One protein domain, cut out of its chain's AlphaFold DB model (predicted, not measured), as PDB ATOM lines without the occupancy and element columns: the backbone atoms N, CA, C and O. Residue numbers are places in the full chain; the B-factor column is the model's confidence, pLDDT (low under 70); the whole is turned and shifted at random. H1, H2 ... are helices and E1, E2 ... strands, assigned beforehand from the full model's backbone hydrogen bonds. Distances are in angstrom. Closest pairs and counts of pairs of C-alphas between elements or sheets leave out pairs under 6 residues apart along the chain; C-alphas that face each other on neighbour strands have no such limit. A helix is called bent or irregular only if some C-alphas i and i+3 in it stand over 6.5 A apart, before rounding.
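What this domain is: This is residues 6 to 156 of the 552 residues of an uncharacterized protein of Fomitopsis pinicola (strain FP-58527) (UniProt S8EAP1). A strongly curled five-stranded sheet folds back on itself like part of a barrel, with helix H3 packed on it near its two edge strands, E5 and E2. A two-stranded arm, E6 and E7, reaches away from this body and makes the long axis; its tip, residues 145 to 150, sticks out. The printed part has 151 residues, with three named helices and seven named strands in the order H1 E1 E2 E3 H2 E4 E5 H3 E6 E7. Both sheets, E2 E1 E3 E4 E5 and E6 E7, are antiparallel, and the class is mixed, helices and strands. The whole is compact by its radius of gyration of the C-alphas, 17.1 A, but elongated in outline, with spans of 58, 38 and 31 A.

How they stand to each other: The large sheet is a folded sheet, bent back into two leaves that face each other: E2, residues 48 to 57, and E1, residues 20 to 31, face E4, residues 95 to 100, and E5, residues 103 to 108, with E3, residues 64 to 68, as the hinge. The hairpin E1 and E2 has N 22 and O 55 at 2.7 A, within hydrogen-bond range; E1 bends by 109 degrees at residue 26 and E2 by 94 degrees at residue 52. E3 is staggered, pairing with E1 through N 30 and O 67 at 2.8 A, and with E4 through N 65 and O 95 at 3.2 A. The hairpin E4 and E5 has N 100 and O 103 at 2.8 A. H3, residues 115 to 124, is on the sheet over E4 at a height of 8.1 A and runs along the strands, at 5 degrees to E4 on the local plane; its closest C-alphas to E5 are those of Ser 117 and Val 108, 7.0 A. H1, residues 6 to 14, stands at the sheet's level; its closest C-alphas to E1 are those of Gly 9 and Thr 20, 4.6 A. H2, residues 87 to 90, only grazes the sheet with residues 88 to 90. The hairpin E6, residues 137 to 146, and E7, residues 149 to 156, has N 144 and O 151 at 2.8 A, and E7 is apart from H3. Every O i to N i+4 pair is within range in H3 and 3 of 5 in H1, while H2 is too short for one.

Where its parts are: H1 begins at C-alpha 6, (-43.455, 1.573, 53.554), and is irregular, C-alphas 6 and 9 being 7.1 A apart. E1 is 20.5 A long, E2 19.9 A, H3 14.3 A and E6 24.7 A. E7, 22.4 A, ends at C-alpha 156, (-10.097, -3.279, 39.779).

The domain as a whole: The C-alphas farthest apart are those of Gly 101 and Gly 147, 58.5 A. The printed part has no cut. The links E1 to E2, E3 to H2 and H3 to E6 are long. The mean pLDDT of the printed part is 83.3, with residues 76 to 82, 128 to 133, 139 and 149 under 70.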
ATOM      1  N   ASP A   6     -42.215   1.165  52.875       77.50
ATOM      2  CA  ASP A   6     -43.455   1.573  53.554       77.50
ATOM      3  C   ASP A   6     -43.221   2.118  54.979       77.50
ATOM      4  O   ASP A   6     -44.005   2.923  55.488       77.50
ATOM      5  N   GLN A   7     -42.097   1.761  55.601       84.56
ATOM      6  CA  GLN A   7     -41.714   2.189  56.944       84.56
ATOM      7  C   GLN A   7     -40.895   3.489  56.961       84.56
ATOM      8  O   GLN A   7     -40.706   4.060  58.038       84.56
ATOM      9  N   PHE A   8     -40.467   4.015  55.805       85.12
ATOM     10  CA  PHE A   8     -39.658   5.244  55.717       85.12
ATOM     11  C   PHE A   8     -40.345   6.443  56.380       85.12
ATOM     12  O   PHE A   8     -39.775   7.088  57.257       85.12
ATOM     13  N   GLY A   9     -41.591   6.733  55.994       87.00
ATOM     14  CA  GLY A   9     -42.336   7.875  56.533       87.00
ATOM     15  C   GLY A   9     -42.565   7.784  58.050       87.00
ATOM     16  O   GLY A   9     -42.292   8.742  58.771       87.00
ATOM     17  N   PRO A  10     -43.068   6.653  58.583       91.00
ATOM     18  CA  PRO A  10     -43.129   6.424  60.026       91.00
ATOM     19  C   PRO A  10     -41.775   6.556  60.739       91.00
ATOM     20  O   PRO A  10     -41.730   7.127  61.827       91.00
ATOM     21  N   PHE A  11     -40.685   6.066  60.142       90.88
ATOM     22  CA  PHE A  11     -39.350   6.128  60.732       90.88
ATOM     23  C   PHE A  11     -38.839   7.569  60.863       90.88
ATOM     24  O   PHE A  11     -38.509   7.995  61.968       90.88
ATOM     25  N   PHE A  12     -38.830   8.345  59.776       92.19
ATOM     26  CA  PHE A  12     -38.309   9.718  59.796       92.19
ATOM     27  C   PHE A  12     -39.177  10.679  60.614       92.19
ATOM     28  O   PHE A  12     -38.645  11.580  61.263       92.19
ATOM     29  N   ARG A  13     -40.490  10.428  60.711       92.31
ATOM     30  CA  ARG A  13     -41.374  11.197  61.603       92.31
ATOM     31  C   ARG A  13     -40.998  11.085  63.078       92.31
ATOM     32  O   ARG A  13     -41.195  12.055  63.804       92.31
ATOM     33  N   LYS A  14     -40.411   9.966  63.529       90.75
ATOM     34  CA  LYS A  14     -39.884   9.856  64.908       90.75
ATOM     35  C   LYS A  14     -38.776  10.873  65.183       90.75
ATOM     36  O   LYS A  14     -38.611  11.302  66.319       90.75
ATOM     37  N   TRP A  15     -38.068  11.281  64.135       90.69
ATOM     38  CA  TRP A  15     -37.018  12.292  64.164       90.69
ATOM     39  C   TRP A  15     -37.522  13.680  63.752       90.69
ATOM     40  O   TRP A  15     -36.717  14.562  63.502       90.69
ATOM     41  N   GLN A  16     -38.842  13.890  63.669       92.25
ATOM     42  CA  GLN A  16     -39.454  15.157  63.240       92.25
ATOM     43  C   GLN A  16     -39.057  15.586  61.816       92.25
ATOM     44  O   GLN A  16     -39.166  16.754  61.452       92.25
ATOM     45  N   LEU A  17     -38.638  14.631  60.983       93.88
ATOM     46  CA  LEU A  17     -38.309  14.873  59.585       93.88
ATOM     47  C   LEU A  17     -39.489  14.453  58.698       93.88
ATOM     48  O   LEU A  17     -39.988  13.332  58.836       93.88
ATOM     49  N   PRO A  18     -39.933  15.300  57.751       94.31
ATOM     50  CA  PRO A  18     -41.055  14.990  56.859       94.31
ATOM     51  C   PRO A  18     -40.685  14.021  55.720       94.31
ATOM     52  O   PRO A  18     -41.462  13.840  54.782       94.31
ATOM     53  N   TRP A  19     -39.498  13.412  55.780       94.38
ATOM     54  CA  TRP A  19     -38.927  12.612  54.705       94.38
ATOM     55  C   TRP A  19     -39.725  11.332  54.459       94.38
ATOM     56  O   TRP A  19     -40.120  10.624  55.386       94.38
ATOM     57  N   THR A  20     -39.921  11.002  53.186       92.81
ATOM     58  CA  THR A  20     -40.595   9.766  52.765       92.81
ATOM     59  C   THR A  20     -39.844   9.103  51.618       92.81
ATOM     60  O   THR A  20     -39.107   9.774  50.893       92.81
ATOM     61  N   SER A  21     -40.067   7.801  51.416       91.38
ATOM     62  CA  SER A  21     -39.480   7.062  50.293       91.38
ATOM     63  C   SER A  21     -39.887   7.677  48.946       91.38
ATOM     64  O   SER A  21     -41.048   8.037  48.714       91.38
ATOM     65  N   GLY A  22     -38.894   7.861  48.086       90.94
ATOM     66  CA  GLY A  22     -38.999   8.404  46.743       90.94
ATOM     67  C   GLY A  22     -38.890   7.329  45.668       90.94
ATOM     68  O   GLY A  22     -39.154   6.153  45.898       90.94
ATOM     69  N   ALA A  23     -38.558   7.758  44.455       90.06
ATOM     70  CA  ALA A  23     -38.378   6.857  43.329       90.06
ATOM     71  C   ALA A  23     -37.057   6.083  43.439       90.06
ATOM     72  O   ALA A  23     -36.075   6.568  44.000       90.06
ATOM     73  N   PHE A  24     -37.037   4.883  42.864       90.44
ATOM     74  CA  PHE A  24     -35.833   4.076  42.709       90.44
ATOM     75  C   PHE A  24     -35.384   4.120  41.253       90.44
ATOM     76  O   PHE A  24     -36.083   3.612  40.376       90.44
ATOM     77  N   HIS A  25     -34.241   4.742  40.985       87.12
ATOM     78  CA  HIS A  25     -33.673   4.819  39.641       87.12
ATOM     79  C   HIS A  25     -32.180   5.141  39.692       87.12
ATOM     80  O   HIS A  25     -31.636   5.494  40.742       87.12
ATOM     81  N   ARG A  26     -31.512   5.011  38.541       88.12
ATOM     82  CA  ARG A  26     -30.178   5.570  38.335       88.12
ATOM     83  C   ARG A  26     -30.300   6.896  37.596       88.12
ATOM     84  O   ARG A  26     -31.120   7.038  36.689       88.12
ATOM     85  N   THR A  27     -29.539   7.883  38.035       88.38
ATOM     86  CA  THR A  27     -29.342   9.135  37.308       88.38
ATOM     87  C   THR A  27     -28.077   9.808  37.816       88.38
ATOM     88  O   THR A  27     -27.602   9.518  38.919       88.38
ATOM     89  N   THR A  28     -27.551  10.724  37.021       88.19
ATOM     90  CA  THR A  28     -26.485  11.617  37.444       88.19
ATOM     91  C   THR A  28     -27.026  12.623  38.458       88.19
ATOM     92  O   THR A  28     -28.081  13.228  38.264       88.19
ATOM     93  N   VAL A  29     -26.312  12.812  39.559       90.75
ATOM     94  CA  VAL A  29     -26.610  13.820  40.578       90.75
ATOM     95  C   VAL A  29     -25.404  14.717  40.766       90.75
ATOM     96  O   VAL A  29     -24.273  14.263  40.628       90.75
ATOM     97  N   ALA A  30     -25.645  15.985  41.070       89.56
ATOM     98  CA  ALA A  30     -24.632  16.976  41.390       89.56
ATOM     99  C   ALA A  30     -24.815  17.461  42.827       89.56
ATOM    100  O   ALA A  30     -25.903  17.337  43.400       89.56
ATOM    101  N   LEU A  31     -23.758  17.997  43.435       89.81
ATOM    102  CA  LEU A  31     -23.910  18.645  44.729       89.81
ATOM    103  C   LEU A  31     -24.954  19.749  44.664       89.81
ATOM    104  O   LEU A  31     -25.094  20.453  43.664       89.81
ATOM    105  N   ASN A  32     -25.667  19.898  45.771       88.88
ATOM    106  CA  ASN A  32     -26.672  20.924  45.919       88.88
ATOM    107  C   ASN A  32     -26.050  22.317  45.686       88.88
ATOM    108  O   ASN A  32     -25.189  22.737  46.464       88.88
ATOM    109  N   PRO A  33     -26.486  23.058  44.650       78.75
ATOM    110  CA  PRO A  33     -25.923  24.370  44.335       78.75
ATOM    111  C   PRO A  33     -26.236  25.417  45.413       78.75
ATOM    112  O   PRO A  33     -25.550  26.429  45.494       78.75
ATOM    113  N   ALA A  34     -27.242  25.171  46.260       78.12
ATOM    114  CA  ALA A  34     -27.543  26.011  47.418       78.12
ATOM    115  C   ALA A  34     -26.550  25.821  48.586       78.12
ATOM    116  O   ALA A  34     -26.668  26.509  49.597       78.12
ATOM    117  N   GLY A  35     -25.587  24.904  48.454       79.31
ATOM    118  CA  GLY A  35     -24.614  24.554  49.482       79.31
ATOM    119  C   GLY A  35     -24.863  23.174  50.088       79.31
ATOM    120  O   GLY A  35     -25.943  22.595  49.972       79.31
ATOM    121  N   VAL A  36     -23.827  22.640  50.735       84.38
ATOM    122  CA  VAL A  36     -23.899  21.383  51.491       84.38
ATOM    123  C   VAL A  36     -24.278  21.705  52.944       84.38
ATOM    124  O   VAL A  36     -23.802  22.716  53.466       84.38
ATOM    125  N   PRO A  37     -25.109  20.875  53.603       85.94
ATOM    126  CA  PRO A  37     -25.429  21.020  55.022       85.94
ATOM    127  C   PRO A  37     -24.183  21.198  55.914       85.94
ATOM    128  O   PRO A  37     -23.140  20.601  55.646       85.94
ATOM    129  N   ALA A  38     -24.303  21.991  56.986       75.25
ATOM    130  CA  ALA A  38     -23.211  22.275  57.928       75.25
ATOM    131  C   ALA A  38     -22.582  20.998  58.535       75.25
ATOM    132  O   ALA A  38     -23.221  19.946  58.583       75.25
ATOM    133  N   GLU A  39     -21.333  21.113  59.003       83.06
ATOM    134  CA  GLU A  39     -20.408  20.030  59.417       83.06
ATOM    135  C   GLU A  39     -19.837  19.171  58.282       83.06
ATOM    136  O   GLU A  39     -18.728  18.647  58.413       83.06
ATOM    137  N   LEU A  40     -20.519  19.074  57.139       83.12
ATOM    138  CA  LEU A  40     -19.962  18.416  55.961       83.12
ATOM    139  C   LEU A  40     -19.092  19.394  55.178       83.12
ATOM    140  O   LEU A  40     -19.509  20.506  54.854       83.12
ATOM    141  N   ARG A  41     -17.880  18.968  54.816       80.00
ATOM    142  CA  ARG A  41     -17.001  19.769  53.962       80.00
ATOM    143  C   ARG A  41     -17.250  19.440  52.498       80.00
ATOM    144  O   ARG A  41     -16.911  18.332  52.078       80.00
ATOM    145  N   PRO A  42     -17.731  20.398  51.677       77.94
ATOM    146  CA  PRO A  42     -17.881  20.168  50.251       77.94
ATOM    147  C   PRO A  42     -16.569  19.662  49.648       77.94
ATOM    148  O   PRO A  42     -16.582  18.659  48.953       77.94
ATOM    149  N   SER A  43     -15.424  20.269  49.963       70.94
ATOM    150  CA  SER A  43     -14.106  19.893  49.419       70.94
ATOM    151  C   SER A  43     -13.712  18.415  49.574       70.94
ATOM    152  O   SER A  43     -12.753  17.982  48.946       70.94
ATOM    153  N   ARG A  44     -14.436  17.631  50.380       76.75
ATOM    154  CA  ARG A  44     -14.226  16.191  50.577       76.75
ATOM    155  C   ARG A  44     -15.208  15.293  49.818       76.75
ATOM    156  O   ARG A  44     -15.161  14.075  49.972       76.75
ATOM    157  N   LEU A  45     -16.077  15.886  49.005       84.31
ATOM    158  CA  LEU A  45     -17.152  15.235  48.260       84.31
ATOM    159  C   LEU A  45     -16.990  15.485  46.754       84.31
ATOM    160  O   LEU A  45     -16.464  16.517  46.344       84.31
ATOM    161  N   PHE A  46     -17.488  14.566  45.925       85.31
ATOM    162  CA  PHE A  46     -17.456  14.697  44.464       85.31
ATOM    163  C   PHE A  46     -18.494  15.705  43.955       85.31
ATOM    164  O   PHE A  46     -19.549  15.865  44.569       85.31
ATOM    165  N   ASP A  47     -18.208  16.381  42.837       83.25
ATOM    166  CA  ASP A  47     -19.102  17.376  42.214       83.25
ATOM    167  C   ASP A  47     -20.376  16.773  41.672       83.25
ATOM    168  O   ASP A  47     -21.464  17.283  41.930       83.25
ATOM    169  N   ALA A  48     -20.228  15.680  40.941       87.38
ATOM    170  CA  ALA A  48     -21.329  14.945  40.376       87.38
ATOM    171  C   ALA A  48     -20.922  13.496  40.150       87.38
ATOM    172  O   ALA A  48     -19.743  13.199  39.954       87.38
ATOM    173  N   TYR A  49     -21.907  12.609  40.173       88.50
ATOM    174  CA  TYR A  49     -21.724  11.203  39.853       88.50
ATOM    175  C   TYR A  49     -23.041  10.537  39.470       88.50
ATOM    176  O   TYR A  49     -24.118  11.024  39.816       88.50
ATOM    177  N   SER A  50     -22.959   9.421  38.745       89.25
ATOM    178  CA  SER A  50     -24.115   8.559  38.486       89.25
ATOM    179  C   SER A  50     -24.345   7.656  39.689       89.25
ATOM    180  O   SER A  50     -23.445   6.930  40.106       89.25
ATOM    181  N   VAL A  51     -25.561   7.680  40.231       89.56
ATOM    182  CA  VAL A  51     -25.930   6.861  41.387       89.56
ATOM    183  C   VAL A  51     -27.231   6.126  41.130       89.56
ATOM    184  O   VAL A  51     -28.220   6.721  40.694       89.56
ATOM    185  N   LYS A  52     -27.242   4.823  41.427       90.56
ATOM    186  CA  LYS A  52     -28.468   4.030  41.517       90.56
ATOM    187  C   LYS A  52     -28.920   4.014  42.969       90.56
ATOM    188  O   LYS A  52     -28.281   3.382  43.804       90.56
ATOM    189  N   ALA A  53     -30.008   4.711  43.267       92.25
ATOM    190  CA  ALA A  53     -30.429   4.928  44.644       92.25
ATOM    191  C   ALA A  53     -31.945   4.870  44.821       92.25
ATOM    192  O   ALA A  53     -32.717   5.070  43.879       92.25
ATOM    193  N   VAL A  54     -32.362   4.628  46.063       92.44
ATOM    194  CA  VAL A  54     -33.694   4.986  46.558       92.44
ATOM    195  C   VAL A  54     -33.645   6.457  46.970       92.44
ATOM    196  O   VAL A  54     -32.878   6.838  47.847       92.44
ATOM    197  N   TYR A  55     -34.431   7.307  46.318       93.94
ATOM    198  CA  TYR A  55     -34.426   8.743  46.595       93.94
ATOM    199  C   TYR A  55     -35.341   9.078  47.782       93.94
ATOM    200  O   TYR A  55     -36.222   8.298  48.139       93.94
ATOM    201  N   LEU A  56     -35.168  10.256  48.387       94.31
ATOM    202  CA  LEU A  56     -36.082  10.823  49.380       94.31
ATOM    203  C   LEU A  56     -36.935  11.946  48.791       94.31
ATOM    204  O   LEU A  56     -36.458  12.794  48.034       94.31
ATOM    205  N   LYS A  57     -38.199  11.979  49.217       94.06
ATOM    206  CA  LYS A  57     -39.145  13.082  49.003       94.06
ATOM    207  C   LYS A  57     -39.256  13.946  50.258       94.06
ATOM    208  O   LYS A  57     -38.941  13.492  51.356       94.06
ATOM    209  N   ASN A  58     -39.769  15.167  50.085       93.75
ATOM    210  CA  ASN A  58     -40.050  16.126  51.162       93.75
ATOM    211  C   ASN A  58     -38.818  16.500  52.004       93.75
ATOM    212  O   ASN A  58     -38.932  16.804  53.186       93.75
ATOM    213  N   VAL A  59     -37.628  16.467  51.408       93.94
ATOM    214  CA  VAL A  59     -36.402  16.939  52.058       93.94
ATOM    215  C   VAL A  59     -36.283  18.444  51.832       93.94
ATOM    216  O   VAL A  59     -36.348  18.894  50.685       93.94
ATOM    217  N   SER A  60     -36.117  19.224  52.905       91.69
ATOM    218  CA  SER A  60     -35.859  20.667  52.811       91.69
ATOM    219  C   SER A  60     -34.594  20.948  52.004       91.69
ATOM    220  O   SER A  60     -33.657  20.148  52.028       91.69
ATOM    221  N   LYS A  61     -34.544  22.075  51.284       89.19
ATOM    222  CA  LYS A  61     -33.426  22.396  50.379       89.19
ATOM    223  C   LYS A  61     -32.087  22.423  51.116       89.19
ATOM    224  O   LYS A  61     -31.111  21.908  50.590       89.19
ATOM    225  N   GLU A  62     -32.074  22.940  52.335       89.06
ATOM    226  CA  GLU A  62     -30.916  23.028  53.225       89.06
ATOM    227  C   GLU A  62     -30.419  21.678  53.765       89.06
ATOM    228  O   GLU A  62     -29.316  21.618  54.289       89.06
ATOM    229  N   HIS A  63     -31.202  20.600  53.636       93.56
ATOM    230  CA  HIS A  63     -30.819  19.253  54.078       93.56
ATOM    231  C   HIS A  63     -30.378  18.346  52.921       93.56
ATOM    232  O   HIS A  63     -29.877  17.245  53.157       93.56
ATOM    233  N   LYS A  64     -30.579  18.765  51.664       94.88
ATOM    234  CA  LYS A  64     -30.177  17.990  50.484       94.88
ATOM    235  C   LYS A  64     -28.674  18.125  50.264       94.88
ATOM    236  O   LYS A  64     -28.166  19.240  50.192       94.88
ATOM    237  N   ILE A  65     -27.982  17.000  50.094       94.94
ATOM    238  CA  ILE A  65     -26.543  16.993  49.781       94.94
ATOM    239  C   ILE A  65     -26.330  16.943  48.270       94.94
ATOM    240  O   ILE A  65     -25.633  17.784  47.711       94.94
ATOM    241  N   TYR A  66     -26.971  15.975  47.615       94.38
ATOM    242  CA  TYR A  66     -26.948  15.793  46.166       94.38
ATOM    243  C   TYR A  66     -28.351  15.991  45.595       94.38
ATOM    244  O   TYR A  66     -29.342  15.575  46.196       94.38
ATOM    245  N   VAL A  67     -28.435  16.609  44.424       92.69
ATOM    246  CA  VAL A  67     -29.671  16.822  43.664       92.69
ATOM    247  C   VAL A  67     -29.457  16.390  42.216       92.69
ATOM    248  O   VAL A  67     -28.320  16.403  41.745       92.69
ATOM    249  N   PRO A  68     -30.504  15.993  41.478       89.62
ATOM    250  CA  PRO A  68     -30.366  15.739  40.049       89.62
ATOM    251  C   PRO A  68     -29.768  16.950  39.319       89.62
ATOM    252  O   PRO A  68     -30.168  18.087  39.570       89.62
ATOM    253  N   ALA A  69     -28.791  16.714  38.442       79.00
ATOM    254  CA  ALA A  69     -28.189  17.771  37.636       79.00
ATOM    255  C   ALA A  69     -29.181  18.290  36.579       79.00
ATOM    256  O   ALA A  69     -30.133  17.609  36.197       79.00
ATOM    257  N   SER A  70     -28.945  19.496  36.058       72.00
ATOM    258  CA  SER A  70     -29.821  20.120  35.054       72.00
ATOM    259  C   SER A  70     -29.914  19.331  33.742       72.00
ATOM    260  O   SER A  70     -30.890  19.464  33.012       72.00
ATOM    261  N   THR A  71     -28.909  18.504  33.444       76.31
ATOM    262  CA  THR A  71     -28.843  17.628  32.265       76.31
ATOM    263  C   THR A  71     -29.176  16.169  32.584       76.31
ATOM    264  O   THR A  71     -28.954  15.290  31.753       76.31
ATOM    265  N   SER A  72     -29.655  15.878  33.794       82.50
ATOM    266  CA  SER A  72     -29.868  14.507  34.245       82.50
ATOM    267  C   SER A  72     -31.042  13.832  33.547       82.50
ATOM    268  O   SER A  72     -32.137  14.383  33.410       82.50
ATOM    269  N   THR A  73     -30.810  12.585  33.152       81.00
ATOM    270  CA  THR A  73     -31.791  11.702  32.515       81.00
ATOM    271  C   THR A  73     -31.888  10.404  33.308       81.00
ATOM    272  O   THR A  73     -31.003  10.090  34.111       81.00
ATOM    273  N   VAL A  74     -32.985   9.663  33.155       78.19
ATOM    274  CA  VAL A  74     -33.108   8.348  33.797       78.19
ATOM    275  C   VAL A  74     -32.203   7.356  33.068       78.19
ATOM    276  O   VAL A  74     -32.350   7.123  31.871       78.19
ATOM    277  N   GLU A  75     -31.277   6.755  33.808       76.94
ATOM    278  CA  GLU A  75     -30.319   5.778  33.297       76.94
ATOM    279  C   GLU A  75     -30.860   4.371  33.598       76.94
ATOM    280  O   GLU A  75     -30.965   3.956  34.754       76.94
ATOM    281  N   GLY A  76     -31.254   3.612  32.576       64.62
ATOM    282  CA  GLY A  76     -31.845   2.290  32.786       64.62
ATOM    283  C   GLY A  76     -31.951   1.465  31.511       64.62
ATOM    284  O   GLY A  76     -32.071   2.011  30.423       64.62
ATOM    285  N   ALA A  77     -31.934   0.135  31.655       51.19
ATOM    286  CA  ALA A  77     -32.015  -0.806  30.531       51.19
ATOM    287  C   ALA A  77     -33.395  -0.844  29.840       51.19
ATOM    288  O   ALA A  77     -33.509  -1.372  28.739       51.19
ATOM    289  N   PHE A  78     -34.438  -0.312  30.490       50.62
ATOM    290  CA  PHE A  78     -35.839  -0.384  30.047       50.62
ATOM    291  C   PHE A  78     -36.464   0.987  29.747       50.62
ATOM    292  O   PHE A  78     -37.650   1.070  29.442       50.62
ATOM    293  N   SER A  79     -35.686   2.058  29.861       53.69
ATOM    294  CA  SER A  79     -36.088   3.432  29.551       53.69
ATOM    295  C   SER A  79     -35.300   3.903  28.334       53.69
ATOM    296  O   SER A  79     -34.124   3.560  28.211       53.69
ATOM    297  N   GLU A  80     -35.926   4.672  27.439       55.84
ATOM    298  CA  GLU A  80     -35.214   5.223  26.284       55.84
ATOM    299  C   GLU A  80     -34.001   6.035  26.776       55.84
ATOM    300  O   GLU A  80     -34.171   6.910  27.643       55.84
ATOM    301  N   PRO A  81     -32.782   5.737  26.283       59.12
ATOM    302  CA  PRO A  81     -31.583   6.465  26.666       59.12
ATOM    303  C   PRO A  81     -31.799   7.968  26.492       59.12
ATOM    304  O   PRO A  81     -32.134   8.431  25.405       59.12
ATOM    305  N   GLY A  82     -31.617   8.729  27.571       60.31
ATOM    306  CA  GLY A  82     -31.771  10.181  27.536       60.31
ATOM    307  C   GLY A  82     -33.166  10.712  27.881       60.31
ATOM    308  O   GLY A  82     -33.393  11.907  27.715       60.31
ATOM    309  N   THR A  83     -34.088   9.886  28.397       73.75
ATOM    310  CA  THR A  83     -35.390  10.375  28.901       73.75
ATOM    311  C   THR A  83     -35.178  11.408  30.027       73.75
ATOM    312  O   THR A  83     -34.629  11.045  31.077       73.75
ATOM    313  N   PRO A  84     -35.605  12.679  29.865       78.19
ATOM    314  CA  PRO A  84     -35.442  13.711  30.891       78.19
ATOM    315  C   PRO A  84     -36.189  13.373  32.181       78.19
ATOM    316  O   PRO A  84     -37.254  12.752  32.163       78.19
ATOM    317  N   LEU A  85     -35.659  13.817  33.321       80.94
ATOM    318  CA  LEU A  85     -36.353  13.666  34.599       80.94
ATOM    319  C   LEU A  85     -37.627  14.514  34.632       80.94
ATOM    320  O   LEU A  85     -37.594  15.709  34.338       80.94
ATOM    321  N   THR A  86     -38.731  13.918  35.080       82.50
ATOM    322  CA  THR A  86     -39.954  14.670  35.383       82.50
ATOM    323  C   THR A  86     -39.720  15.620  36.560       82.50
ATOM    324  O   THR A  86     -38.892  15.356  37.437       82.50
ATOM    325  N   GLU A  87     -40.487  16.709  36.636       78.38
ATOM    326  CA  GLU A  87     -40.404  17.694  37.729       78.38
ATOM    327  C   GLU A  87     -40.554  17.044  39.122       78.38
ATOM    328  O   GLU A  87     -39.888  17.414  40.093       78.38
ATOM    329  N   ALA A  88     -41.376  15.993  39.215       80.88
ATOM    330  CA  ALA A  88     -41.563  15.217  40.436       80.88
ATOM    331  C   ALA A  88     -40.304  14.443  40.874       80.88
ATOM    332  O   ALA A  88     -40.130  14.195  42.070       80.88
ATOM    333  N   LEU A  89     -39.437  14.040  39.940       84.62
ATOM    334  CA  LEU A  89     -38.170  13.358  40.229       84.62
ATOM    335  C   LEU A  89     -37.044  14.353  40.534       84.62
ATOM    336  O   LEU A  89     -36.251  14.106  41.438       84.62
ATOM    337  N   GLN A  90     -37.018  15.504  39.855       84.44
ATOM    338  CA  GLN A  90     -36.017  16.558  40.078       84.44
ATOM    339  C   GLN A  90     -36.028  17.099  41.519       84.44
ATOM    340  O   GLN A  90     -34.997  17.488  42.061       84.44
ATOM    341  N   ASN A  91     -37.192  17.078  42.175       86.50
ATOM    342  CA  ASN A  91     -37.345  17.544  43.553       86.50
ATOM    343  C   ASN A  91     -36.900  16.536  44.629       86.50
ATOM    344  O   ASN A  91     -36.974  16.853  45.821       86.50
ATOM    345  N   GLN A  92     -36.427  15.352  44.247       93.12
ATOM    346  CA  GLN A  92     -35.978  14.304  45.168       93.12
ATOM    347  C   GLN A  92     -34.449  14.307  45.302       93.12
ATOM    348  O   GLN A  92     -33.752  14.893  44.479       93.12
ATOM    349  N   CYS A  93     -33.907  13.673  46.343       94.81
ATOM    350  CA  CYS A  93     -32.455  13.573  46.544       94.81
ATOM    351  C   CYS A  93     -32.035  12.165  46.988       94.81
ATOM    352  O   CYS A  93     -32.752  11.552  47.782       94.81
ATOM    353  N   PRO A  94     -30.874  11.653  46.546       95.50
ATOM    354  CA  PRO A  94     -30.381  10.342  46.964       95.50
ATOM    355  C   PRO A  94     -29.687  10.381  48.334       95.50
ATOM    356  O   PRO A  94     -29.494   9.337  48.950       95.50
ATOM    357  N   ALA A  95     -29.303  11.571  48.812       96.38
ATOM    358  CA  ALA A  95     -28.633  11.747  50.091       96.38
ATOM    359  C   ALA A  95     -29.061  13.037  50.800       96.38
ATOM    360  O   ALA A  95     -29.205  14.090  50.167       96.38
ATOM    361  N   ALA A  96     -29.237  12.943  52.118       95.69
ATOM    362  CA  ALA A  96     -29.678  14.040  52.972       95.69
ATOM    363  C   ALA A  96     -28.963  14.032  54.331       95.69
ATOM    364  O   ALA A  96     -28.562  12.976  54.823       95.69
ATOM    365  N   TRP A  97     -28.820  15.210  54.934       95.88
ATOM    366  CA  TRP A  97     -28.199  15.420  56.243       95.88
ATOM    367  C   TRP A  97     -28.962  16.502  56.997       95.88
ATOM    368  O   TRP A  97     -29.093  17.620  56.500       95.88
ATOM    369  N   ALA A  98     -29.497  16.161  58.169       94.00
ATOM    370  CA  ALA A  98     -30.285  17.087  58.977       94.00
ATOM    371  C   ALA A  98     -29.820  17.121  60.438       94.00
ATOM    372  O   ALA A  98     -29.504  16.068  60.999       94.00
ATOM    373  N   PRO A  99     -29.814  18.304  61.077       91.50
ATOM    374  CA  PRO A  99     -29.536  18.431  62.499       91.50
ATOM    375  C   PRO A  99     -30.686  17.839  63.319       91.50
ATOM    376  O   PRO A  99     -31.853  18.159  63.099       91.50
ATOM    377  N   ILE A 100     -30.355  16.985  64.287       90.88
ATOM    378  CA  ILE A 100     -31.297  16.342  65.206       90.88
ATOM    379  C   ILE A 100     -30.733  16.422  66.625       90.88
ATOM    380  O   ILE A 100     -29.752  15.763  66.976       90.88
ATOM    381  N   GLY A 101     -31.374  17.225  67.478       86.69
ATOM    382  CA  GLY A 101     -30.918  17.445  68.851       86.69
ATOM    383  C   GLY A 101     -29.509  18.048  68.894       86.69
ATOM    384  O   GLY A 101     -29.301  19.154  68.412       86.69
ATOM    385  N   LYS A 102     -28.550  17.321  69.485       84.38
ATOM    386  CA  LYS A 102     -27.124  17.708  69.542       84.38
ATOM    387  C   LYS A 102     -26.267  17.090  68.425       84.38
ATOM    388  O   LYS A 102     -25.056  17.273  68.432       84.38
ATOM    389  N   GLY A 103     -26.868  16.303  67.535       88.69
ATOM    390  CA  GLY A 103     -26.165  15.585  66.478       88.69
ATOM    391  C   GLY A 103     -26.876  15.724  65.140       88.69
ATOM    392  O   GLY A 103     -27.620  16.676  64.911       88.69
ATOM    393  N   PHE A 104     -26.656  14.752  64.263       91.94
ATOM    394  CA  PHE A 104     -27.186  14.760  62.907       91.94
ATOM    395  C   PHE A 104     -27.741  13.391  62.530       91.94
ATOM    396  O   PHE A 104     -27.270  12.361  63.014       91.94
ATOM    397  N   LEU A 105     -28.734  13.388  61.645       92.88
ATOM    398  CA  LEU A 105     -29.228  12.190  60.983       92.88
ATOM    399  C   LEU A 105     -28.915  12.278  59.487       92.88
ATOM    400  O   LEU A 105     -29.373  13.194  58.798       92.88
ATOM    401  N   GLY A 106     -28.148  11.302  59.002       92.94
ATOM    402  CA  GLY A 106     -27.807  11.144  57.593       92.94
ATOM    403  C   GLY A 106     -28.602  10.042  56.912       92.94
ATOM    404  O   GLY A 106     -28.916   9.015  57.516       92.94
ATOM    405  N   TYR A 107     -28.896  10.247  55.633       94.38
ATOM    406  CA  TYR A 107     -29.439   9.234  54.738       94.38
ATOM    407  C   TYR A 107     -28.603   9.170  53.462       94.38
ATOM    408  O   TYR A 107     -28.324  10.205  52.858       94.38
ATOM    409  N   VAL A 108     -28.267   7.953  53.032       95.25
ATOM    410  CA  VAL A 108     -27.648   7.655  51.736       95.25
ATOM    411  C   VAL A 108     -28.401   6.473  51.136       95.25
ATOM    412  O   VAL A 108     -28.392   5.381  51.695       95.25
ATOM    413  N   GLY A 109     -29.096   6.708  50.026       93.12
ATOM    414  CA  GLY A 109     -29.972   5.722  49.391       93.12
ATOM    415  C   GLY A 109     -29.298   4.832  48.350       93.12
ATOM    416  O   GLY A 109     -30.000   4.122  47.632       93.12
ATOM    417  N   ASP A 110     -27.975   4.912  48.212       92.69
ATOM    418  CA  ASP A 110     -27.211   4.145  47.231       92.69
ATOM    419  C   ASP A 110     -27.298   2.635  47.496       92.69
ATOM    420  O   ASP A 110     -27.108   2.173  48.619       92.69
ATOM    421  N   VAL A 111     -27.579   1.869  46.442       87.69
ATOM    422  CA  VAL A 111     -27.686   0.405  46.493       87.69
ATOM    423  C   VAL A 111     -26.466  -0.322  45.925       87.69
ATOM    424  O   VAL A 111     -26.352  -1.535  46.083       87.69
ATOM    425  N   ASN A 112     -25.567   0.400  45.257       83.38
ATOM    426  CA  ASN A 112     -24.422  -0.155  44.541       83.38
ATOM    427  C   ASN A 112     -23.080   0.128  45.233       83.38
ATOM    428  O   ASN A 112     -22.064  -0.406  44.799       83.38
ATOM    429  N   SER A 113     -23.074   0.905  46.322       82.62
ATOM    430  CA  SER A 113     -21.848   1.304  47.035       82.62
ATOM    431  C   SER A 113     -20.844   2.012  46.116       82.62
ATOM    432  O   SER A 113     -19.648   1.693  46.090       82.62
ATOM    433  N   GLU A 114     -21.355   2.970  45.345       85.06
ATOM    434  CA  GLU A 114     -20.563   3.873  44.517       85.06
ATOM    435  C   GLU A 114     -19.483   4.558  45.379       85.06
ATOM    436  O   GLU A 114     -19.652   4.794  46.577       85.06
ATOM    437  N   GLU A 115     -18.328   4.875  44.794       84.81
ATOM    438  CA  GLU A 115     -17.206   5.449  45.558       84.81
ATOM    439  C   GLU A 115     -17.584   6.731  46.297       84.81
ATOM    440  O   GLU A 115     -17.197   6.968  47.441       84.81
ATOM    441  N   GLU A 116     -18.346   7.567  45.605       88.19
ATOM    442  CA  GLU A 116     -18.726   8.899  46.028       88.19
ATOM    443  C   GLU A 116     -19.676   8.847  47.218       88.19
ATOM    444  O   GLU A 116     -19.555   9.655  48.140       88.19
ATOM    445  N   SER A 117     -20.586   7.871  47.230       90.56
ATOM    446  CA  SER A 117     -21.524   7.664  48.331       90.56
ATOM    447  C   SER A 117     -20.817   7.074  49.555       90.56
ATOM    448  O   SER A 117     -21.076   7.512  50.673       90.56
ATOM    449  N   VAL A 118     -19.857   6.158  49.362       88.69
ATOM    450  CA  VAL A 118     -19.011   5.626  50.444       88.69
ATOM    451  C   VAL A 118     -18.206   6.752  51.085       88.69
ATOM    452  O   VAL A 118     -18.164   6.877  52.309       88.69
ATOM    453  N   ARG A 119     -17.608   7.624  50.268       88.00
ATOM    454  CA  ARG A 119     -16.852   8.780  50.755       88.00
ATOM    455  C   ARG A 119     -17.739   9.776  51.501       88.00
ATOM    456  O   ARG A 119     -17.326  10.293  52.536       88.00
ATOM    457  N   LEU A 120     -18.969   9.987  51.029       91.50
ATOM    458  CA  LEU A 120     -19.969  10.779  51.741       91.50
ATOM    459  C   LEU A 120     -20.290  10.188  53.121       91.50
ATOM    460  O   LEU A 120     -20.324  10.933  54.096       91.50
ATOM    461  N   VAL A 121     -20.492   8.871  53.224       92.38
ATOM    462  CA  VAL A 121     -20.738   8.201  54.515       92.38
ATOM    463  C   VAL A 121     -19.554   8.387  55.469       92.38
ATOM    464  O   VAL A 121     -19.757   8.654  56.651       92.38
ATOM    465  N   LEU A 122     -18.315   8.300  54.976       89.75
ATOM    466  CA  LEU A 122     -17.123   8.541  55.796       89.75
ATOM    467  C   LEU A 122     -17.055   9.989  56.307       89.75
ATOM    468  O   LEU A 122     -16.779  10.192  57.491       89.75
ATOM    469  N   GLU A 123     -17.375  10.977  55.467       88.69
ATOM    470  CA  GLU A 123     -17.439  12.386  55.886       88.69
ATOM    471  C   GLU A 123     -18.579  12.634  56.888       88.69
ATOM    472  O   GLU A 123     -18.362  13.316  57.886       88.69
ATOM    473  N   MET A 124     -19.755  12.019  56.697       91.19
ATOM    474  CA  MET A 124     -20.858  12.044  57.676       91.19
ATOM    475  C   MET A 124     -20.436  11.485  59.042       91.19
ATOM    476  O   MET A 124     -20.869  11.977  60.082       91.19
ATOM    477  N   CYS A 125     -19.568  10.473  59.052       88.56
ATOM    478  CA  CYS A 125     -19.003   9.889  60.266       88.56
ATOM    479  C   CYS A 125     -17.810  10.684  60.837       88.56
ATOM    480  O   CYS A 125     -17.233  10.267  61.842       88.56
ATOM    481  N   GLY A 126     -17.403  11.793  60.209       82.88
ATOM    482  CA  GLY A 126     -16.251  12.598  60.626       82.88
ATOM    483  C   GLY A 126     -14.891  11.931  60.383       82.88
ATOM    484  O   GLY A 126     -13.883  12.352  60.957       82.88
ATOM    485  N   VAL A 127     -14.834  10.893  59.544       80.88
ATOM    486  CA  VAL A 127     -13.601  10.163  59.229       80.88
ATOM    487  C   VAL A 127     -12.841  10.900  58.127       80.88
ATOM    488  O   VAL A 127     -13.332  11.072  57.016       80.88
ATOM    489  N   ALA A 128     -11.616  11.340  58.426       66.69
ATOM    490  CA  ALA A 128     -10.756  11.992  57.441       66.69
ATOM    491  C   ALA A 128     -10.082  10.953  56.528       66.69
ATOM    492  O   ALA A 128      -9.334  10.111  57.016       66.69
ATOM    493  N   VAL A 129     -10.322  11.060  55.219       67.12
ATOM    494  CA  VAL A 129      -9.784  10.165  54.178       67.12
ATOM    495  C   VAL A 129      -8.818  10.945  53.284       67.12
ATOM    496  O   VAL A 129      -9.214  11.937  52.659       67.12
ATOM    497  N   ARG A 130      -7.556  10.519  53.218       60.28
ATOM    498  CA  ARG A 130      -6.515  11.073  52.337       60.28
ATOM    499  C   ARG A 130      -6.615  10.462  50.933       60.28
ATOM    500  O   ARG A 130      -7.149   9.366  50.785       60.28
ATOM    501  N   PRO A 131      -6.101  11.138  49.889       61.56
ATOM    502  CA  PRO A 131      -5.959  10.515  48.575       61.56
ATOM    503  C   PRO A 131      -5.122   9.232  48.672       61.56
ATOM    504  O   PRO A 131      -3.975   9.286  49.115       61.56
ATOM    505  N   GLY A 132      -5.684   8.100  48.250       62.41
ATOM    506  CA  GLY A 132      -5.032   6.789  48.297       62.41
ATOM    507  C   GLY A 132      -5.460   5.904  49.474       62.41
ATOM    508  O   GLY A 132      -5.162   4.708  49.448       62.41
ATOM    509  N   ASP A 133      -6.158   6.443  50.481       68.88
ATOM    510  CA  ASP A 133      -6.561   5.686  51.679       68.88
ATOM    511  C   ASP A 133      -7.613   4.607  51.379       68.88
ATOM    512  O   ASP A 133      -7.691   3.610  52.097       68.88
ATOM    513  N   LEU A 134      -8.432   4.784  50.333       71.50
ATOM    514  CA  LEU A 134      -9.447   3.792  49.953       71.50
ATOM    515  C   LEU A 134      -8.845   2.637  49.146       71.50
ATOM    516  O   LEU A 134      -9.424   1.549  49.108       71.50
ATOM    517  N   GLY A 135      -7.672   2.863  48.544       70.88
ATOM    518  CA  GLY A 135      -6.946   1.871  47.765       70.88
ATOM    519  C   GLY A 135      -7.710   1.366  46.529       70.88
ATOM    520  O   GLY A 135      -8.804   1.834  46.205       70.88
ATOM    521  N   PRO A 136      -7.128   0.409  45.787       74.19
ATOM    522  CA  PRO A 136      -7.809  -0.239  44.673       74.19
ATOM    523  C   PRO A 136      -8.945  -1.137  45.181       74.19
ATOM    524  O   PRO A 136      -8.737  -1.966  46.071       74.19
ATOM    525  N   ARG A 137     -10.137  -1.013  44.586       71.56
ATOM    526  CA  ARG A 137     -11.313  -1.809  44.963       71.56
ATOM    527  C   ARG A 137     -11.626  -2.854  43.889       71.56
ATOM    528  O   ARG A 137     -11.870  -2.477  42.743       71.56
ATOM    529  N   PRO A 138     -11.618  -4.158  44.225       70.31
ATOM    530  CA  PRO A 138     -12.103  -5.183  43.318       70.31
ATOM    531  C   PRO A 138     -13.631  -5.104  43.236       70.31
ATOM    532  O   PRO A 138     -14.314  -5.080  44.260       70.31
ATOM    533  N   CYS A 139     -14.164  -5.073  42.021       67.88
ATOM    534  CA  CYS A 139     -15.593  -4.968  41.753       67.88
ATOM    535  C   CYS A 139     -16.024  -6.083  40.806       67.88
ATOM    536  O   CYS A 139     -15.360  -6.344  39.803       67.88
ATOM    537  N   ASP A 140     -17.156  -6.714  41.098       73.44
ATOM    538  CA  ASP A 140     -17.782  -7.661  40.184       73.44
ATOM    539  C   ASP A 140     -18.509  -6.864  39.081       73.44
ATOM    540  O   ASP A 140     -19.530  -6.224  39.330       73.44
ATOM    541  N   VAL A 141     -17.959  -6.860  37.864       71.62
ATOM    542  CA  VAL A 141     -18.450  -6.049  36.729       71.62
ATOM    543  C   VAL A 141     -19.410  -6.802  35.811       71.62
ATOM    544  O   VAL A 141     -20.053  -6.205  34.950       71.62
ATOM    545  N   GLY A 142     -19.538  -8.118  35.983       73.31
ATOM    546  CA  GLY A 142     -20.478  -8.911  35.203       73.31
ATOM    547  C   GLY A 142     -20.382 -10.405  35.461       73.31
ATOM    548  O   GLY A 142     -19.562 -10.878  36.243       73.31
ATOM    549  N   LEU A 143     -21.230 -11.156  34.767       76.38
ATOM    550  CA  LEU A 143     -21.247 -12.614  34.774       76.38
ATOM    551  C   LEU A 143     -21.052 -13.101  33.338       76.38
ATOM    552  O   LEU A 143     -21.763 -12.659  32.436       76.38
ATOM    553  N   VAL A 144     -20.114 -14.020  33.119       81.19
ATOM    554  CA  VAL A 144     -19.915 -14.681  31.825       81.19
ATOM    555  C   VAL A 144     -20.120 -16.174  31.994       81.19
ATOM    556  O   VAL A 144     -19.587 -16.798  32.907       81.19
ATOM    557  N   TRP A 145     -20.893 -16.756  31.084       79.38
ATOM    558  CA  TRP A 145     -21.061 -18.198  30.999       79.38
ATOM    559  C   TRP A 145     -19.944 -18.795  30.145       79.38
ATOM    560  O   TRP A 145     -19.888 -18.560  28.941       79.38
ATOM    561  N   GLN A 146     -19.057 -19.575  30.765       71.69
ATOM    562  CA  GLN A 146     -18.003 -20.322  30.075       71.69
ATOM    563  C   GLN A 146     -18.117 -21.802  30.433       71.69
ATOM    564  O   GLN A 146     -18.129 -22.168  31.605       71.69
ATOM    565  N   GLY A 147     -18.243 -22.665  29.420       71.12
ATOM    566  CA  GLY A 147     -18.250 -24.121  29.613       71.12
ATOM    567  C   GLY A 147     -19.368 -24.660  30.518       71.12
ATOM    568  O   GLY A 147     -19.171 -25.674  31.174       71.12
ATOM    569  N   GLY A 148     -20.523 -23.988  30.592       80.19
ATOM    570  CA  GLY A 148     -21.643 -24.400  31.452       80.19
ATOM    571  C   GLY A 148     -21.543 -23.945  32.915       80.19
ATOM    572  O   GLY A 148     -22.421 -24.284  33.704       80.19
ATOM    573  N   GLN A 149     -20.531 -23.150  33.277       67.69
ATOM    574  CA  GLN A 149     -20.440 -22.470  34.571       67.69
ATOM    575  C   GLN A 149     -20.555 -20.952  34.417       67.69
ATOM    576  O   GLN A 149     -20.040 -20.356  33.469       67.69
ATOM    577  N   CYS A 150     -21.238 -20.331  35.379       78.12
ATOM    578  CA  CYS A 150     -21.336 -18.885  35.501       78.12
ATOM    579  C   CYS A 150     -20.120 -18.370  36.282       78.12
ATOM    580  O   CYS A 150     -19.928 -18.738  37.441       78.12
ATOM    581  N   VAL A 151     -19.288 -17.555  35.637       82.75
ATOM    582  CA  VAL A 151     -18.066 -16.985  36.212       82.75
ATOM    583  C   VAL A 151     -18.243 -15.480  36.369       82.75
ATOM    584  O   VAL A 151     -18.639 -14.795  35.425       82.75
ATOM    585  N   THR A 152     -17.927 -14.954  37.551       79.44
ATOM    586  CA  THR A 152     -17.952 -13.513  37.816       79.44
ATOM    587  C   THR A 152     -16.721 -12.833  37.232       79.44
ATOM    588  O   THR A 152     -15.588 -13.181  37.568       79.44
ATOM    589  N   LEU A 153     -16.941 -11.851  36.359       75.50
ATOM    590  CA  LEU A 153     -15.904 -10.947  35.888       75.50
ATOM    591  C   LEU A 153     -15.590  -9.942  36.988       75.50
ATOM    592  O   LEU A 153     -16.487  -9.254  37.475       75.50
ATOM    593  N   ARG A 154     -14.312  -9.846  37.342       78.88
ATOM    594  CA  ARG A 154     -13.803  -8.871  38.303       78.88
ATOM    595  C   ARG A 154     -12.963  -7.837  37.587       78.88
ATOM    596  O   ARG A 154     -12.106  -8.202  36.787       78.88
ATOM    597  N   ASP A 155     -13.189  -6.581  37.927       76.56
ATOM    598  CA  ASP A 155     -12.326  -5.467  37.556       76.56
ATOM    599  C   ASP A 155     -11.768  -4.809  38.822       76.56
ATOM    600  O   ASP A 155     -12.272  -5.032  39.927       76.56
ATOM    601  N   VAL A 156     -10.703  -4.029  38.680       75.94
ATOM    602  CA  VAL A 156     -10.097  -3.279  39.779       75.94
ATOM    603  C   VAL A 156     -10.236  -1.800  39.474       75.94
ATOM    604  O   VAL A 156      -9.493  -1.240  38.668       75.94
TER     605      VAL A 156